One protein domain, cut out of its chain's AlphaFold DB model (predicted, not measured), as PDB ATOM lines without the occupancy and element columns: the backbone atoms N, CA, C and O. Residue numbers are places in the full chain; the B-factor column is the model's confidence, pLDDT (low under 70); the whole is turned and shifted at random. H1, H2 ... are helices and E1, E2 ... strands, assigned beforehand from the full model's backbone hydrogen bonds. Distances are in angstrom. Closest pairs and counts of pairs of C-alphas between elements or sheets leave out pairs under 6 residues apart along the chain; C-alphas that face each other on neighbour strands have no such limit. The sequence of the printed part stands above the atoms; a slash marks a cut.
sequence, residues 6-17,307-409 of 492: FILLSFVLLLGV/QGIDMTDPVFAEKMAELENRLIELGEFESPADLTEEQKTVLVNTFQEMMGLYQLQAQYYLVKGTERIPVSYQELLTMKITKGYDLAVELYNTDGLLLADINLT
ATOM      1  N   PHE A   6      38.956  27.326 -36.041       39.00
ATOM      2  CA  PHE A   6      38.447  26.112 -35.420       39.00
ATOM      3  C   PHE A   6      37.977  26.317 -33.983       39.00
ATOM      4  O   PHE A   6      36.957  25.735 -33.637       39.00
ATOM      5  N   ILE A   7      38.642  27.174 -33.188       39.91
ATOM      6  CA  ILE A   7      38.328  27.396 -31.761       39.91
ATOM      7  C   ILE A   7      36.927  27.967 -31.581       39.91
ATOM      8  O   ILE A   7      36.243  27.617 -30.630       39.91
ATOM      9  N   LEU A   8      36.477  28.824 -32.495       37.34
ATOM     10  CA  LEU A   8      35.167  29.436 -32.363       37.34
ATOM     11  C   LEU A   8      34.030  28.562 -32.901       37.34
ATOM     12  O   LEU A   8      32.953  28.552 -32.314       37.34
ATOM     13  N   LEU A   9      34.276  27.765 -33.945       38.41
ATOM     14  CA  LEU A   9      33.349  26.692 -34.308       38.41
ATOM     15  C   LEU A   9      33.227  25.686 -33.149       38.41
ATOM     16  O   LEU A   9      32.118  25.301 -32.797       38.41
ATOM     17  N   SER A  10      34.342  25.364 -32.471       37.59
ATOM     18  CA  SER A  10      34.297  24.579 -31.227       37.59
ATOM     19  C   SER A  10      33.590  25.326 -30.100       37.59
ATOM     20  O   SER A  10      32.897  24.694 -29.327       37.59
ATOM     21  N   PHE A  11      33.699  26.650 -30.004       41.78
ATOM     22  CA  PHE A  11      33.031  27.450 -28.974       41.78
ATOM     23  C   PHE A  11      31.509  27.499 -29.157       41.78
ATOM     24  O   PHE A  11      30.779  27.412 -28.178       41.78
ATOM     25  N   VAL A  12      31.025  27.593 -30.400       40.53
ATOM     26  CA  VAL A  12      29.592  27.500 -30.729       40.53
ATOM     27  C   VAL A  12      29.070  26.082 -30.467       40.53
ATOM     28  O   VAL A  12      27.983  25.940 -29.920       40.53
ATOM     29  N   LEU A  13      29.872  25.048 -30.752       38.62
ATOM     30  CA  LEU A  13      29.567  23.655 -30.394       38.62
ATOM     31  C   LEU A  13      29.615  23.406 -28.870       38.62
ATOM     32  O   LEU A  13      28.807  22.649 -28.346       38.62
ATOM     33  N   LEU A  14      30.510  24.081 -28.138       35.97
ATOM     34  CA  LEU A  14      30.675  23.971 -26.680       35.97
ATOM     35  C   LEU A  14      29.546  24.649 -25.889       35.97
ATOM     36  O   LEU A  14      29.324  24.293 -24.736       35.97
ATOM     37  N   LEU A  15      28.819  25.605 -26.481       37.62
ATOM     38  CA  LEU A  15      27.639  26.212 -25.848       37.62
ATOM     39  C   LEU A  15      26.444  25.243 -25.760       37.62
ATOM     40  O   LEU A  15      25.503  25.531 -25.024       37.62
ATOM     41  N   GLY A  16      26.482  24.113 -26.476       36.44
ATOM     42  CA  GLY A  16      25.437  23.088 -26.488       36.44
ATOM     43  C   GLY A  16      25.708  21.858 -25.617       36.44
ATOM     44  O   GLY A  16      25.095  20.827 -25.870       36.44
ATOM     45  N   VAL A  17      26.632  21.908 -24.645       32.44
ATOM     46  CA  VAL A  17      27.006  20.710 -23.871       32.44
ATOM     47  C   VAL A  17      26.895  20.927 -22.367       32.44
ATOM     48  O   VAL A  17      27.600  21.727 -21.754       32.44
ATOM     49  N   GLN A 307      36.475  36.475 -39.784       71.88
ATOM     50  CA  GLN A 307      37.348  36.834 -40.906       71.88
ATOM     51  C   GLN A 307      37.874  38.277 -40.799       71.88
ATOM     52  O   GLN A 307      38.951  38.582 -41.300       71.88
ATOM     53  N   GLY A 308      37.138  39.172 -40.131       77.50
ATOM     54  CA  GLY A 308      37.550  40.559 -39.909       77.50
ATOM     55  C   GLY A 308      38.576  40.766 -38.787       77.50
ATOM     56  O   GLY A 308      39.047  41.891 -38.606       77.50
ATOM     57  N   ILE A 309      38.918  39.729 -38.018       78.62
ATOM     58  CA  ILE A 309      39.842  39.824 -36.882       78.62
ATOM     59  C   ILE A 309      41.244  39.413 -37.333       78.62
ATOM     60  O   ILE A 309      41.454  38.291 -37.787       78.62
ATOM     61  N   ASP A 310      42.231  40.292 -37.135       71.69
ATOM     62  CA  ASP A 310      43.638  39.951 -37.361       71.69
ATOM     63  C   ASP A 310      44.175  39.073 -36.221       71.69
ATOM     64  O   ASP A 310      44.812  39.530 -35.271       71.69
ATOM     65  N   MET A 311      43.897  37.778 -36.320       67.19
ATOM     66  CA  MET A 311      44.388  36.774 -35.377       67.19
ATOM     67  C   MET A 311      45.863  36.404 -35.624       67.19
ATOM     68  O   MET A 311      46.390  35.521 -34.945       67.19
ATOM     69  N   THR A 312      46.538  37.031 -36.601       63.53
ATOM     70  CA  THR A 312      47.987  36.861 -36.817       63.53
ATOM     71  C   THR A 312      48.833  37.809 -36.004       63.53
ATOM     72  O   THR A 312      50.035  37.567 -35.882       63.53
ATOM     73  N   ASP A 313      48.221  38.844 -35.425       73.06
ATOM     74  CA  ASP A 313      48.901  39.734 -34.503       73.06
ATOM     75  C   ASP A 313      49.565  38.890 -33.394       73.06
ATOM     76  O   ASP A 313      48.872  38.174 -32.657       73.06
ATOM     77  N   PRO A 314      50.901  38.956 -33.237       75.19
ATOM     78  CA  PRO A 314      51.600  38.257 -32.165       75.19
ATOM     79  C   PRO A 314      51.012  38.547 -30.779       75.19
ATOM     80  O   PRO A 314      51.025  37.671 -29.917       75.19
ATOM     81  N   VAL A 315      50.446  39.742 -30.571       82.56
ATOM     82  CA  VAL A 315      49.777  40.124 -29.320       82.56
ATOM     83  C   VAL A 315      48.483  39.335 -29.109       82.56
ATOM     84  O   VAL A 315      48.168  38.973 -27.975       82.56
ATOM     85  N   PHE A 316      47.728  39.053 -30.173       80.56
ATOM     86  CA  PHE A 316      46.544  38.195 -30.099       80.56
ATOM     87  C   PHE A 316      46.951  36.772 -29.703       80.56
ATOM     88  O   PHE A 316      46.398  36.209 -28.757       80.56
ATOM     89  N   ALA A 317      47.966  36.219 -30.375       72.44
ATOM     90  CA  ALA A 317      48.460  34.868 -30.118       72.44
ATOM     91  C   ALA A 317      49.022  34.697 -28.694       72.44
ATOM     92  O   ALA A 317      48.728  33.702 -28.034       72.44
ATOM     93  N   GLU A 318      49.793  35.671 -28.203       79.06
ATOM     94  CA  GLU A 318      50.336  35.664 -26.838       79.06
ATOM     95  C   GLU A 318      49.217  35.661 -25.791       79.06
ATOM     96  O   GLU A 318      49.227  34.835 -24.877       79.06
ATOM     97  N   LYS A 319      48.206  36.523 -25.963       82.31
ATOM     98  CA  LYS A 319      47.056  36.575 -25.054       82.31
ATOM     99  C   LYS A 319      46.224  35.297 -25.095       82.31
ATOM    100  O   LYS A 319      45.820  34.813 -24.046       82.31
ATOM    101  N   MET A 320      45.992  34.717 -26.272       76.75
ATOM    102  CA  MET A 320      45.280  33.438 -26.376       76.75
ATOM    103  C   MET A 320      46.028  32.304 -25.668       76.75
ATOM    104  O   MET A 320      45.404  31.535 -24.945       76.75
ATOM    105  N   ALA A 321      47.356  32.233 -25.805       74.75
ATOM    106  CA  ALA A 321      48.164  31.238 -25.101       74.75
ATOM    107  C   ALA A 321      48.130  31.428 -23.571       74.75
ATOM    108  O   ALA A 321      48.136  30.453 -22.821       74.75
ATOM    109  N   GLU A 322      48.085  32.671 -23.084       85.19
ATOM    110  CA  GLU A 322      47.885  32.962 -21.659       85.19
ATOM    111  C   GLU A 322      46.524  32.449 -21.161       85.19
ATOM    112  O   GLU A 322      46.449  31.800 -20.115       85.19
ATOM    113  N   LEU A 323      45.456  32.702 -21.923       79.12
ATOM    114  CA  LEU A 323      44.098  32.260 -21.597       79.12
ATOM    115  C   LEU A 323      43.976  30.731 -21.614       79.12
ATOM    116  O   LEU A 323      43.380  30.161 -20.703       79.12
ATOM    117  N   GLU A 324      44.597  30.064 -22.587       71.06
ATOM    118  CA  GLU A 324      44.668  28.600 -22.665       71.06
ATOM    119  C   GLU A 324      45.360  28.006 -21.428       71.06
ATOM    120  O   GLU A 324      44.812  27.116 -20.782       71.06
ATOM    121  N   ASN A 325      46.521  28.546 -21.031       76.00
ATOM    122  CA  ASN A 325      47.230  28.077 -19.836       76.00
ATOM    123  C   ASN A 325      46.379  28.223 -18.566       76.00
ATOM    124  O   ASN A 325      46.383  27.327 -17.725       76.00
ATOM    125  N   ARG A 326      45.606  29.310 -18.441       80.94
ATOM    126  CA  ARG A 326      44.678  29.498 -17.314       80.94
ATOM    127  C   ARG A 326      43.594  28.425 -17.264       80.94
ATOM    128  O   ARG A 326      43.208  28.037 -16.168       80.94
ATOM    129  N   LEU A 327      43.094  27.964 -18.415       74.06
ATOM    130  CA  LEU A 327      42.119  26.870 -18.474       74.06
ATOM    131  C   LEU A 327      42.767  25.524 -18.145       74.06
ATOM    132  O   LEU A 327      42.204  24.768 -17.365       74.06
ATOM    133  N   ILE A 328      43.971  25.254 -18.657       71.81
ATOM    134  CA  ILE A 328      44.731  24.036 -18.328       71.81
ATOM    135  C   ILE A 328      44.981  23.939 -16.814       71.81
ATOM    136  O   ILE A 328      44.856  22.868 -16.225       71.81
ATOM    137  N   GLU A 329      45.302  25.059 -16.163       81.06
ATOM    138  CA  GLU A 329      45.518  25.117 -14.713       81.06
ATOM    139  C   GLU A 329      44.255  24.843 -13.879       81.06
ATOM    140  O   GLU A 329      44.383  24.497 -12.701       81.06
ATOM    141  N   LEU A 330      43.049  24.960 -14.453       73.56
ATOM    142  CA  LEU A 330      41.811  24.578 -13.760       73.56
ATOM    143  C   LEU A 330      41.713  23.065 -13.540       73.56
ATOM    144  O   LEU A 330      41.056  22.649 -12.584       73.56
ATOM    145  N   GLY A 331      42.411  22.276 -14.362       66.69
ATOM    146  CA  GLY A 331      42.319  20.820 -14.382       66.69
ATOM    147  C   GLY A 331      41.068  20.320 -15.102       66.69
ATOM    148  O   GLY A 331      40.263  21.099 -15.612       66.69
ATOM    149  N   GLU A 332      40.922  19.001 -15.150       62.22
ATOM    150  CA  GLU A 332      39.730  18.341 -15.680       62.22
ATOM    151  C   GLU A 332      38.589  18.419 -14.655       62.22
ATOM    152  O   GLU A 332      38.802  18.240 -13.453       62.22
ATOM    153  N   PHE A 333      37.380  18.714 -15.128       57.56
ATOM    154  CA  PHE A 333      36.161  18.756 -14.326       57.56
ATOM    155  C   PHE A 333      34.976  18.292 -15.174       57.56
ATOM    156  O   PHE A 333      34.918  18.577 -16.368       57.56
ATOM    157  N   GLU A 334      34.027  17.594 -14.552       49.09
ATOM    158  CA  GLU A 334      32.842  17.059 -15.233       49.09
ATOM    159  C   GLU A 334      31.731  18.112 -15.333       49.09
ATOM    160  O   GLU A 334      31.006  18.178 -16.325       49.09
ATOM    161  N   SER A 335      31.621  18.989 -14.329       55.22
ATOM    162  CA  SER A 335      30.649  20.078 -14.299       55.22
ATOM    163  C   SER A 335      31.243  21.380 -13.751       55.22
ATOM    164  O   SER A 335      32.023  21.362 -12.794       55.22
ATOM    165  N   PRO A 336      30.801  22.561 -14.236       55.09
ATOM    166  CA  PRO A 336      31.089  23.835 -13.574       55.09
ATOM    167  C   PRO A 336      30.652  23.872 -12.100       55.09
ATOM    168  O   PRO A 336      31.152  24.695 -11.332       55.09
ATOM    169  N   ALA A 337      29.724  22.999 -11.684       60.78
ATOM    170  CA  ALA A 337      29.318  22.851 -10.290       60.78
ATOM    171  C   ALA A 337      30.429  22.283  -9.386       60.78
ATOM    172  O   ALA A 337      30.436  22.607  -8.194       60.78
ATOM    173  N   ASP A 338      31.363  21.509  -9.950       62.12
ATOM    174  CA  ASP A 338      32.474  20.857  -9.238       62.12
ATOM    175  C   ASP A 338      33.623  21.824  -8.935       62.12
ATOM    176  O   ASP A 338      34.467  21.572  -8.073       62.12
ATOM    177  N   LEU A 339      33.632  22.969  -9.618       68.69
ATOM    178  CA  LEU A 339      34.628  24.015  -9.446       68.69
ATOM    179  C   LEU A 339      34.424  24.775  -8.128       68.69
ATOM    180  O   LEU A 339      33.300  25.125  -7.742       68.69
ATOM    181  N   THR A 340      35.528  25.126  -7.462       82.19
ATOM    182  CA  THR A 340      35.478  26.086  -6.353       82.19
ATOM    183  C   THR A 340      35.052  27.468  -6.847       82.19
ATOM    184  O   THR A 340      35.141  27.791  -8.032       82.19
ATOM    185  N   GLU A 341      34.619  28.339  -5.936       80.38
ATOM    186  CA  GLU A 341      34.238  29.711  -6.295       80.38
ATOM    187  C   GLU A 341      35.410  30.500  -6.911       80.38
ATOM    188  O   GLU A 341      35.215  31.312  -7.821       80.38
ATOM    189  N   GLU A 342      36.644  30.227  -6.480       82.31
ATOM    190  CA  GLU A 342      37.847  30.781  -7.101       82.31
ATOM    191  C   GLU A 342      38.054  30.248  -8.527       82.31
ATOM    192  O   GLU A 342      38.326  31.036  -9.434       82.31
ATOM    193  N   GLN A 343      37.874  28.945  -8.755       78.31
ATOM    194  CA  GLN A 343      37.999  28.335 -10.084       78.31
ATOM    195  C   GLN A 343      36.909  28.821 -11.049       78.31
ATOM    196  O   GLN A 343      37.216  29.174 -12.186       78.31
ATOM    197  N   LYS A 344      35.656  28.952 -10.591       72.31
ATOM    198  CA  LYS A 344      34.568  29.564 -11.374       72.31
ATOM    199  C   LYS A 344      34.897  30.998 -11.765       72.31
ATOM    200  O   LYS A 344      34.636  31.410 -12.890       72.31
ATOM    201  N   THR A 345      35.504  31.758 -10.854       80.69
ATOM    202  CA  THR A 345      35.938  33.131 -11.141       80.69
ATOM    203  C   THR A 345      37.009  33.159 -12.231       80.69
ATOM    204  O   THR A 345      36.936  33.988 -13.138       80.69
ATOM    205  N   VAL A 346      37.985  32.248 -12.177       79.75
ATOM    206  CA  VAL A 346      39.002  32.110 -13.230       79.75
ATOM    207  C   VAL A 346      38.346  31.751 -14.563       79.75
ATOM    208  O   VAL A 346      38.596  32.447 -15.543       79.75
ATOM    209  N   LEU A 347      37.457  30.753 -14.590       73.81
ATOM    210  CA  LEU A 347      36.721  30.340 -15.789       73.81
ATOM    211  C   LEU A 347      35.949  31.511 -16.419       73.81
ATOM    212  O   LEU A 347      36.083  31.774 -17.613       73.81
ATOM    213  N   VAL A 348      35.196  32.266 -15.608       73.50
ATOM    214  CA  VAL A 348      34.429  33.437 -16.061       73.50
ATOM    215  C   VAL A 348      35.318  34.498 -16.677       73.50
ATOM    216  O   VAL A 348      35.042  34.969 -17.779       73.50
ATOM    217  N   ASN A 349      36.369  34.894 -15.963       80.69
ATOM    218  CA  ASN A 349      37.235  35.971 -16.418       80.69
ATOM    219  C   ASN A 349      37.959  35.566 -17.702       80.69
ATOM    220  O   ASN A 349      38.059  36.368 -18.624       80.69
ATOM    221  N   THR A 350      38.401  34.308 -17.795       78.19
ATOM    222  CA  THR A 350      39.045  33.787 -19.004       78.19
ATOM    223  C   THR A 350      38.086  33.830 -20.193       78.19
ATOM    224  O   THR A 350      38.441  34.367 -21.237       78.19
ATOM    225  N   PHE A 351      36.843  33.372 -20.018       72.81
ATOM    226  CA  PHE A 351      35.816  33.434 -21.060       72.81
ATOM    227  C   PHE A 351      35.511  34.876 -21.495       72.81
ATOM    228  O   PHE A 351      35.423  35.169 -22.684       72.81
ATOM    229  N   GLN A 352      35.389  35.811 -20.548       77.38
ATOM    230  CA  GLN A 352      35.153  37.224 -20.858       77.38
ATOM    231  C   GLN A 352      36.320  37.861 -21.622       77.38
ATOM    232  O   GLN A 352      36.098  38.646 -22.544       77.38
ATOM    233  N   GLU A 353      37.557  37.524 -21.262       82.81
ATOM    234  CA  GLU A 353      38.749  37.986 -21.971       82.81
ATOM    235  C   GLU A 353      38.826  37.400 -23.387       82.81
ATOM    236  O   GLU A 353      39.118  38.144 -24.324       82.81
ATOM    237  N   MET A 354      38.470  36.121 -23.569       78.69
ATOM    238  CA  MET A 354      38.329  35.506 -24.895       78.69
ATOM    239  C   MET A 354      37.273  36.233 -25.737       78.69
ATOM    240  O   MET A 354      37.567  36.641 -26.857       78.69
ATOM    241  N   MET A 355      36.076  36.478 -25.193       77.31
ATOM    242  CA  MET A 355      35.023  37.244 -25.879       77.31
ATOM    243  C   MET A 355      35.508  38.643 -26.277       77.31
ATOM    244  O   MET A 355      35.238  39.103 -27.384       77.31
ATOM    245  N   GLY A 356      36.289  39.297 -25.412       85.31
ATOM    246  CA  GLY A 356      36.920  40.580 -25.708       85.31
ATOM    247  C   GLY A 356      37.928  40.514 -26.861       85.31
ATOM    248  O   GLY A 356      37.906  41.387 -27.730       85.31
ATOM    249  N   LEU A 357      38.779  39.484 -26.906       83.44
ATOM    250  CA  LEU A 357      39.716  39.252 -28.016       83.44
ATOM    251  C   LEU A 357      38.984  38.999 -29.330       83.44
ATOM    252  O   LEU A 357      39.345  39.568 -30.360       83.44
ATOM    253  N   TYR A 358      37.916  38.210 -29.271       81.88
ATOM    254  CA  TYR A 358      37.046  37.945 -30.405       81.88
ATOM    255  C   TYR A 358      36.118  39.111 -30.749       81.88
ATOM    256  O   TYR A 358      35.342  38.999 -31.690       81.88
ATOM    257  N   GLN A 359      36.195  40.238 -30.039       89.00
ATOM    258  CA  GLN A 359      35.352  41.413 -30.273       89.00
ATOM    259  C   GLN A 359      33.848  41.087 -30.227       89.00
ATOM    260  O   GLN A 359      33.057  41.650 -30.986       89.00
ATOM    261  N   LEU A 360      33.465  40.180 -29.330       85.88
ATOM    262  CA  LEU A 360      32.098  39.722 -29.121       85.88
ATOM    263  C   LEU A 360      31.514  40.267 -27.818       85.88
ATOM    264  O   LEU A 360      32.204  40.452 -26.813       85.88
ATOM    265  N   GLN A 361      30.202  40.458 -27.820       85.12
ATOM    266  CA  GLN A 361      29.394  40.761 -26.647       85.12
ATOM    267  C   GLN A 361      28.184  39.833 -26.643       85.12
ATOM    268  O   GLN A 361      27.498  39.720 -27.651       85.12
ATOM    269  N   ALA A 362      27.917  39.189 -25.511       83.62
ATOM    270  CA  ALA A 362      26.767  38.305 -25.357       83.62
ATOM    271  C   ALA A 362      25.737  38.916 -24.404       83.62
ATOM    272  O   ALA A 362      26.098  39.481 -23.365       83.62
ATOM    273  N   GLN A 363      24.460  38.768 -24.741       85.06
ATOM    274  CA  GLN A 363      23.336  39.028 -23.845       85.06
ATOM    275  C   GLN A 363      22.539  37.742 -23.664       85.06
ATOM    276  O   GLN A 363      22.250  37.050 -24.636       85.06
ATOM    277  N   TYR A 364      22.187  37.431 -22.418       81.56
ATOM    278  CA  TYR A 364      21.547  36.170 -22.063       81.56
ATOM    279  C   TYR A 364      20.148  36.400 -21.514       81.56
ATOM    280  O   TYR A 364      19.923  37.312 -20.709       81.56
ATOM    281  N   TYR A 365      19.217  35.538 -21.908       83.94
ATOM    282  CA  TYR A 365      17.831  35.619 -21.482       83.94
ATOM    283  C   TYR A 365      17.240  34.238 -21.240       83.94
ATOM    284  O   TYR A 365      17.349  33.367 -22.090       83.94
ATOM    285  N   LEU A 366      16.521  34.068 -20.133       84.38
ATOM    286  CA  LEU A 366      15.605  32.942 -19.986       84.38
ATOM    287  C   LEU A 366      14.300  33.258 -20.717       84.38
ATOM    288  O   LEU A 366      13.704  34.319 -20.489       84.38
ATOM    289  N   VAL A 367      13.850  32.340 -21.568       83.38
ATOM    290  CA  VAL A 367      12.676  32.514 -22.429       83.38
ATOM    291  C   VAL A 367      11.648  31.411 -22.187       83.38
ATOM    292  O   VAL A 367      11.977  30.231 -22.135       83.38
ATOM    293  N   LYS A 368      10.376  31.798 -22.033       84.00
ATOM    294  CA  LYS A 368       9.237  30.866 -21.987       84.00
ATOM    295  C   LYS A 368       8.012  31.507 -22.631       84.00
ATOM    296  O   LYS A 368       7.373  32.397 -22.065       84.00
ATOM    297  N   GLY A 369       7.674  31.072 -23.843       82.31
ATOM    298  CA  GLY A 369       6.619  31.707 -24.635       82.31
ATOM    299  C   GLY A 369       6.953  33.173 -24.935       82.31
ATOM    300  O   GLY A 369       7.907  33.456 -25.645       82.31
ATOM    301  N   THR A 370       6.169  34.118 -24.408       83.06
ATOM    302  CA  THR A 370       6.422  35.567 -24.579       83.06
ATOM    303  C   THR A 370       7.214  36.197 -23.431       83.06
ATOM    304  O   THR A 370       7.480  37.398 -23.466       83.06
ATOM    305  N   GLU A 371       7.506  35.441 -22.372       87.88
ATOM    306  CA  GLU A 371       8.277  35.926 -21.229       87.88
ATOM    307  C   GLU A 371       9.776  35.868 -21.539       87.88
ATOM    308  O   GLU A 371      10.265  34.851 -22.027       87.88
ATOM    309  N   ARG A 372      10.488  36.967 -21.257       89.81
ATOM    310  CA  ARG A 372      11.931  37.114 -21.477       89.81
ATOM    311  C   ARG A 372      12.574  37.768 -20.259       89.81
ATOM    312  O   ARG A 372      12.283  38.929 -19.959       89.81
ATOM    313  N   ILE A 373      13.439  37.036 -19.565       87.31
ATOM    314  CA  ILE A 373      14.090  37.476 -18.326       87.31
ATOM    315  C   ILE A 373      15.590  37.620 -18.599       87.31
ATOM    316  O   ILE A 373      16.223  36.608 -18.883       87.31
ATOM    317  N   PRO A 374      16.179  38.828 -18.533       86.44
ATOM    318  CA  PRO A 374      17.621  38.985 -18.692       86.44
ATOM    319  C   PRO A 374      18.359  38.308 -17.536       86.44
ATOM    320  O   PRO A 374      17.966  38.466 -16.378       86.44
ATOM    321  N   VAL A 375      19.434  37.591 -17.855       80.06
ATOM    322  CA  VAL A 375      20.266  36.877 -16.881       80.06
ATOM    323  C   VAL A 375      21.727  37.245 -17.104       80.06
ATOM    324  O   VAL A 375      22.178  37.447 -18.230       80.06
ATOM    325  N   SER A 376      22.486  37.387 -16.027       75.06
ATOM    326  CA  SER A 376      23.932  37.569 -16.112       75.06
ATOM    327  C   SER A 376      24.646  36.229 -16.300       75.06
ATOM    328  O   SER A 376      24.194  35.188 -15.833       75.06
ATOM    329  N   TYR A 377      25.826  36.256 -16.918       69.75
ATOM    330  CA  TYR A 377      26.654  35.055 -17.073       69.75
ATOM    331  C   TYR A 377      26.984  34.373 -15.728       69.75
ATOM    332  O   TYR A 377      27.012  33.151 -15.626       69.75
ATOM    333  N   GLN A 378      27.163  35.157 -14.659       67.62
ATOM    334  CA  GLN A 378      27.403  34.624 -13.315       67.62
ATOM    335  C   GLN A 378      26.172  33.905 -12.737       67.62
ATOM    336  O   GLN A 378      26.305  32.884 -12.060       67.62
ATOM    337  N   GLU A 379      24.971  34.422 -13.001       71.06
ATOM    338  CA  GLU A 379      23.727  33.752 -12.619       71.06
ATOM    339  C   GLU A 379      23.541  32.448 -13.401       71.06
ATOM    340  O   GLU A 379      23.128  31.470 -12.791       71.06
ATOM    341  N   LEU A 380      23.911  32.391 -14.689       70.69
ATOM    342  CA  LEU A 380      23.863  31.153 -15.482       70.69
ATOM    343  C   LEU A 380      24.781  30.061 -14.921       70.69
ATOM    344  O   LEU A 380      24.331  28.941 -14.718       70.69
ATOM    345  N   LEU A 381      26.033  30.388 -14.586       65.25
ATOM    346  CA  LEU A 381      26.987  29.408 -14.041       65.25
ATOM    347  C   LEU A 381      26.612  28.861 -12.661       65.25
ATOM    348  O   LEU A 381      27.117  27.824 -12.236       65.25
ATOM    349  N   THR A 382      25.779  29.589 -11.923       65.12
ATOM    350  CA  THR A 382      25.293  29.168 -10.602       65.12
ATOM    351  C   THR A 382      23.867  28.627 -10.655       65.12
ATOM    352  O   THR A 382      23.344  28.158  -9.637       65.12
ATOM    353  N   MET A 383      23.238  28.664 -11.834       66.25
ATOM    354  CA  MET A 383      21.900  28.150 -12.062       66.25
ATOM    355  C   MET A 383      21.931  26.629 -12.022       66.25
ATOM    356  O   MET A 383      22.775  25.996 -12.639       66.25
ATOM    357  N   LYS A 384      21.004  26.039 -11.267       60.44
ATOM    358  CA  LYS A 384      20.851  24.578 -11.186       60.44
ATOM    359  C   LYS A 384      19.634  24.062 -11.946       60.44
ATOM    360  O   LYS A 384      19.573  22.888 -12.266       60.44
ATOM    361  N   ILE A 385      18.634  24.922 -12.152       60.31
ATOM    362  CA  ILE A 385      17.324  24.565 -12.702       60.31
ATOM    363  C   ILE A 385      16.799  25.766 -13.493       60.31
ATOM    364  O   ILE A 385      16.714  26.867 -12.940       60.31
ATOM    365  N   THR A 386      16.373  25.554 -14.739       63.94
ATOM    366  CA  THR A 386      15.770  26.597 -15.594       63.94
ATOM    367  C   THR A 386      14.259  26.716 -15.438       63.94
ATOM    368  O   THR A 386      13.669  27.685 -15.898       63.94
ATOM    369  N   LYS A 387      13.603  25.761 -14.764       69.94
ATOM    370  CA  LYS A 387      12.137  25.709 -14.566       69.94
ATOM    371  C   LYS A 387      11.360  25.669 -15.894       69.94
ATOM    372  O   LYS A 387      10.276  26.255 -16.024       69.94
ATOM    373  N   GLY A 388      11.930  24.976 -16.882       70.50
ATOM    374  CA  GLY A 388      11.377  24.862 -18.231       70.50
ATOM    375  C   GLY A 388      11.384  26.187 -18.995       70.50
ATOM    376  O   GLY A 388      10.417  26.473 -19.698       70.50
ATOM    377  N   TYR A 389      12.396  27.025 -18.750       78.81
ATOM    378  CA  TYR A 389      12.770  28.136 -19.619       78.81
ATOM    379  C   TYR A 389      13.930  27.690 -20.510       78.81
ATOM    380  O   TYR A 389      14.838  27.007 -20.031       78.81
ATOM    381  N   ASP A 390      13.908  28.132 -21.758       80.88
ATOM    382  CA  ASP A 390      15.038  28.025 -22.678       80.88
ATOM    383  C   ASP A 390      16.015  29.184 -22.427       80.88
ATOM    384  O   ASP A 390      15.645  30.199 -21.823       80.88
ATOM    385  N   LEU A 391      17.261  29.052 -22.874       81.56
ATOM    386  CA  LEU A 391      18.262  30.112 -22.836       81.56
ATOM    387  C   LEU A 391      18.443  30.703 -24.234       81.56
ATOM    388  O   LEU A 391      19.017  30.065 -25.107       81.56
ATOM    389  N   ALA A 392      18.039  31.956 -24.409       83.94
ATOM    390  CA  ALA A 392      18.396  32.739 -25.582       83.94
ATOM    391  C   ALA A 392      19.713  33.491 -25.347       83.94
ATOM    392  O   ALA A 392      19.883  34.165 -24.321       83.94
ATOM    393  N   VAL A 393      20.624  33.402 -26.313       85.19
ATOM    394  CA  VAL A 393      21.931  34.054 -26.338       85.19
ATOM    395  C   VAL A 393      22.019  34.921 -27.585       85.19
ATOM    396  O   VAL A 393      22.201  34.430 -28.694       85.19
ATOM    397  N   GLU A 394      21.951  36.232 -27.392       87.81
ATOM    398  CA  GLU A 394      22.196  37.183 -28.469       87.81
ATOM    399  C   GLU A 394      23.685  37.548 -28.496       87.81
ATOM    400  O   GLU A 394      24.227  38.080 -27.520       87.81
ATOM    401  N   LEU A 395      24.341  37.291 -29.624       86.44
ATOM    402  CA  LEU A 395      25.737  37.628 -29.874       86.44
ATOM    403  C   LEU A 395      25.834  38.886 -30.727       86.44
ATOM    404  O   LEU A 395      25.236  38.979 -31.794       86.44
ATOM    405  N   TYR A 396      26.649  39.834 -30.288       88.88
ATOM    406  CA  TYR A 396      26.896  41.106 -30.951       88.88
ATOM    407  C   TYR A 396      28.388  41.313 -31.182       88.88
ATOM    408  O   TYR A 396      29.214  40.833 -30.406       88.88
ATOM    409  N   ASN A 397      28.740  42.100 -32.194       89.44
ATOM    410  CA  ASN A 397      30.086  42.657 -32.289       89.44
ATOM    411  C   ASN A 397      30.247  43.909 -31.396       89.44
ATOM    412  O   ASN A 397      29.305  44.387 -30.758       89.44
ATOM    413  N   THR A 398      31.449  44.486 -31.372       89.75
ATOM    414  CA  THR A 398      31.766  45.695 -30.587       89.75
ATOM    415  C   THR A 398      31.039  46.965 -31.036       89.75
ATOM    416  O   THR A 398      30.882  47.879 -30.225       89.75
ATOM    417  N   ASP A 399      30.539  47.003 -32.273       90.19
ATOM    418  CA  ASP A 399      29.735  48.102 -32.824       90.19
ATOM    419  C   ASP A 399      28.233  47.973 -32.503       90.19
ATOM    420  O   ASP A 399      27.446  48.867 -32.823       90.19
ATOM    421  N   GLY A 400      27.819  46.875 -31.857       90.00
ATOM    422  CA  GLY A 400      26.426  46.593 -31.509       90.00
ATOM    423  C   GLY A 400      25.599  45.993 -32.652       90.00
ATOM    424  O   GLY A 400      24.370  46.014 -32.584       90.00
ATOM    425  N   LEU A 401      26.242  45.468 -33.700       92.38
ATOM    426  CA  LEU A 401      25.581  44.665 -34.729       92.38
ATOM    427  C   LEU A 401      25.289  43.270 -34.169       92.38
ATOM    428  O   LEU A 401      26.210  42.610 -33.693       92.38
ATOM    429  N   LEU A 402      24.030  42.829 -34.251       91.62
ATOM    430  CA  LEU A 402      23.643  41.455 -33.930       91.62
ATOM    431  C   LEU A 402      24.265  40.501 -34.959       91.62
ATOM    432  O   LEU A 402      24.083  40.681 -36.164       91.62
ATOM    433  N   LEU A 403      25.006  39.515 -34.468       87.19
ATOM    434  CA  LEU A 403      25.648  38.468 -35.251       87.19
ATOM    435  C   LEU A 403      24.789  37.203 -35.287       87.19
ATOM    436  O   LEU A 403      24.616  36.650 -36.367       87.19
ATOM    437  N   ALA A 404      24.246  36.784 -34.141       86.88
ATOM    438  CA  ALA A 404      23.405  35.592 -34.011       86.88
ATOM    439  C   ALA A 404      22.473  35.672 -32.791       86.88
ATOM    440  O   ALA A 404      22.854  36.268 -31.781       86.88
ATOM    441  N   ASP A 405      21.300  35.047 -32.874       86.50
ATOM    442  CA  ASP A 405      20.375  34.794 -31.765       86.50
ATOM    443  C   ASP A 405      20.188  33.280 -31.581       86.50
ATOM    444  O   ASP A 405      19.458  32.615 -32.308       86.50
ATOM    445  N   ILE A 406      20.909  32.717 -30.615       84.00
ATOM    446  CA  ILE A 406      20.964  31.274 -30.369       84.00
ATOM    447  C   ILE A 406      19.950  30.927 -29.281       84.00
ATOM    448  O   ILE A 406      19.989  31.508 -28.200       84.00
ATOM    449  N   ASN A 407      19.085  29.946 -29.516       81.44
ATOM    450  CA  ASN A 407      18.147  29.426 -28.529       81.44
ATOM    451  C   ASN A 407      18.531  28.011 -28.087       81.44
ATOM    452  O   ASN A 407      18.378  27.054 -28.835       81.44
ATOM    453  N   LEU A 408      18.979  27.874 -26.845       74.94
ATOM    454  CA  LEU A 408      19.334  26.600 -26.233       74.94
ATOM    455  C   LEU A 408      18.155  26.112 -25.394       74.94
ATOM    456  O   LEU A 408      17.773  26.751 -24.408       74.94
ATOM    457  N   THR A 409      17.565  24.982 -25.776       70.25
ATOM    458  CA  THR A 409      16.460  24.394 -25.013       70.25
ATOM    459  C   THR A 409      16.935  23.928 -23.639       70.25
ATOM    460  O   THR A 409      18.113  23.634 -23.431       70.25
TER     461      THR A 409
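Overview. This is residues 6 to 17 and 307 to 409 of the 492 residues of the protein "Processed acidic surface protein" of Bacillus sp. DNRA2 (UniProt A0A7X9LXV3). A helical hairpin, H2 and H3, makes one end of the longest axis, and a strongly twisted sheet of four strands makes the other, with H3 leading directly into the sheet's strand E1. The short helix H4 sits in the angle between H3 and the sheet, while H1 lies off to one side, apart from the other named elements. The printed part has 115 residues, with four named helices and four named strands in the order H1 H2 H3 E1 E2 H4 E3 E4; the sheet's order is E2 E1 E3 E4, all antiparallel. The class is mixed, helices and strands. The whole is compact, with a radius of gyration of the C-alphas of 15.3 A and spans of 46 by 35 by 20 A.

Along the chain. H1, residues 6 to 14, begins at C-alpha 6 at (38.447, 26.112, -35.420). After the cut come H2, residues 314 to 328, 21.0 A long, and H3, residues 341 to 357, 24.3 A long, which begins at (34.238, 29.711, -6.295). E1, residues 360 to 368, is 25.5 A long. E2 is residues 371 to 375 and H4 residues 377 to 382. E3, residues 390 to 397, is 23.1 A long; E4, residues 402 to 408, 17.3 A long, ends at (19.334, 26.600, -26.233).

Arrangement. H1 is not on the sheet. H2 and H3 touch as a helical hairpin, with a shallow tilt of 22 degrees, opposite ways; their closest C-alphas are those of Leu 323 and Thr 350, 5.9 A apart. H3 only grazes the sheet, with residues 352 to 356. E1 and E2 form a hairpin, antiparallel at 139 degrees, with N 366 and O 373 at 2.8 A. H4 only grazes the sheet, with residues 377 to 380, and is close to but not clearly touching H3, the C-alphas of Val 348 and Gln 378 being 7.6 A apart. E2, H4 and E3 form a split strand-helix-strand unit, two strands running the same way with E1 between them; its crossover is right-handed. E1 and E3 are antiparallel at 157 degrees, with N 363 and O 394 at 2.9 A. E3 and E4 form a hairpin, antiparallel at 163 degrees, with N 393 and O 406 at 2.7 A. In H1, H2, H3 and H4 every O i to N i+4 pair is within hydrogen-bond range.

Size, cuts and confidence. The two C-alphas farthest apart, those of Pro 314 and Gly 369, are 46.1 A apart. Residues 18 to 306 are not printed, and C-alphas 17 and 307 are 25.6 A apart across this cut. The link from H2 to H3 is long, with 12 residues. The mean pLDDT of the printed part is 73.2; residues 6 to 17, 311 to 312, 331 to 339, 377 to 378 and 381 to 387 are under 70.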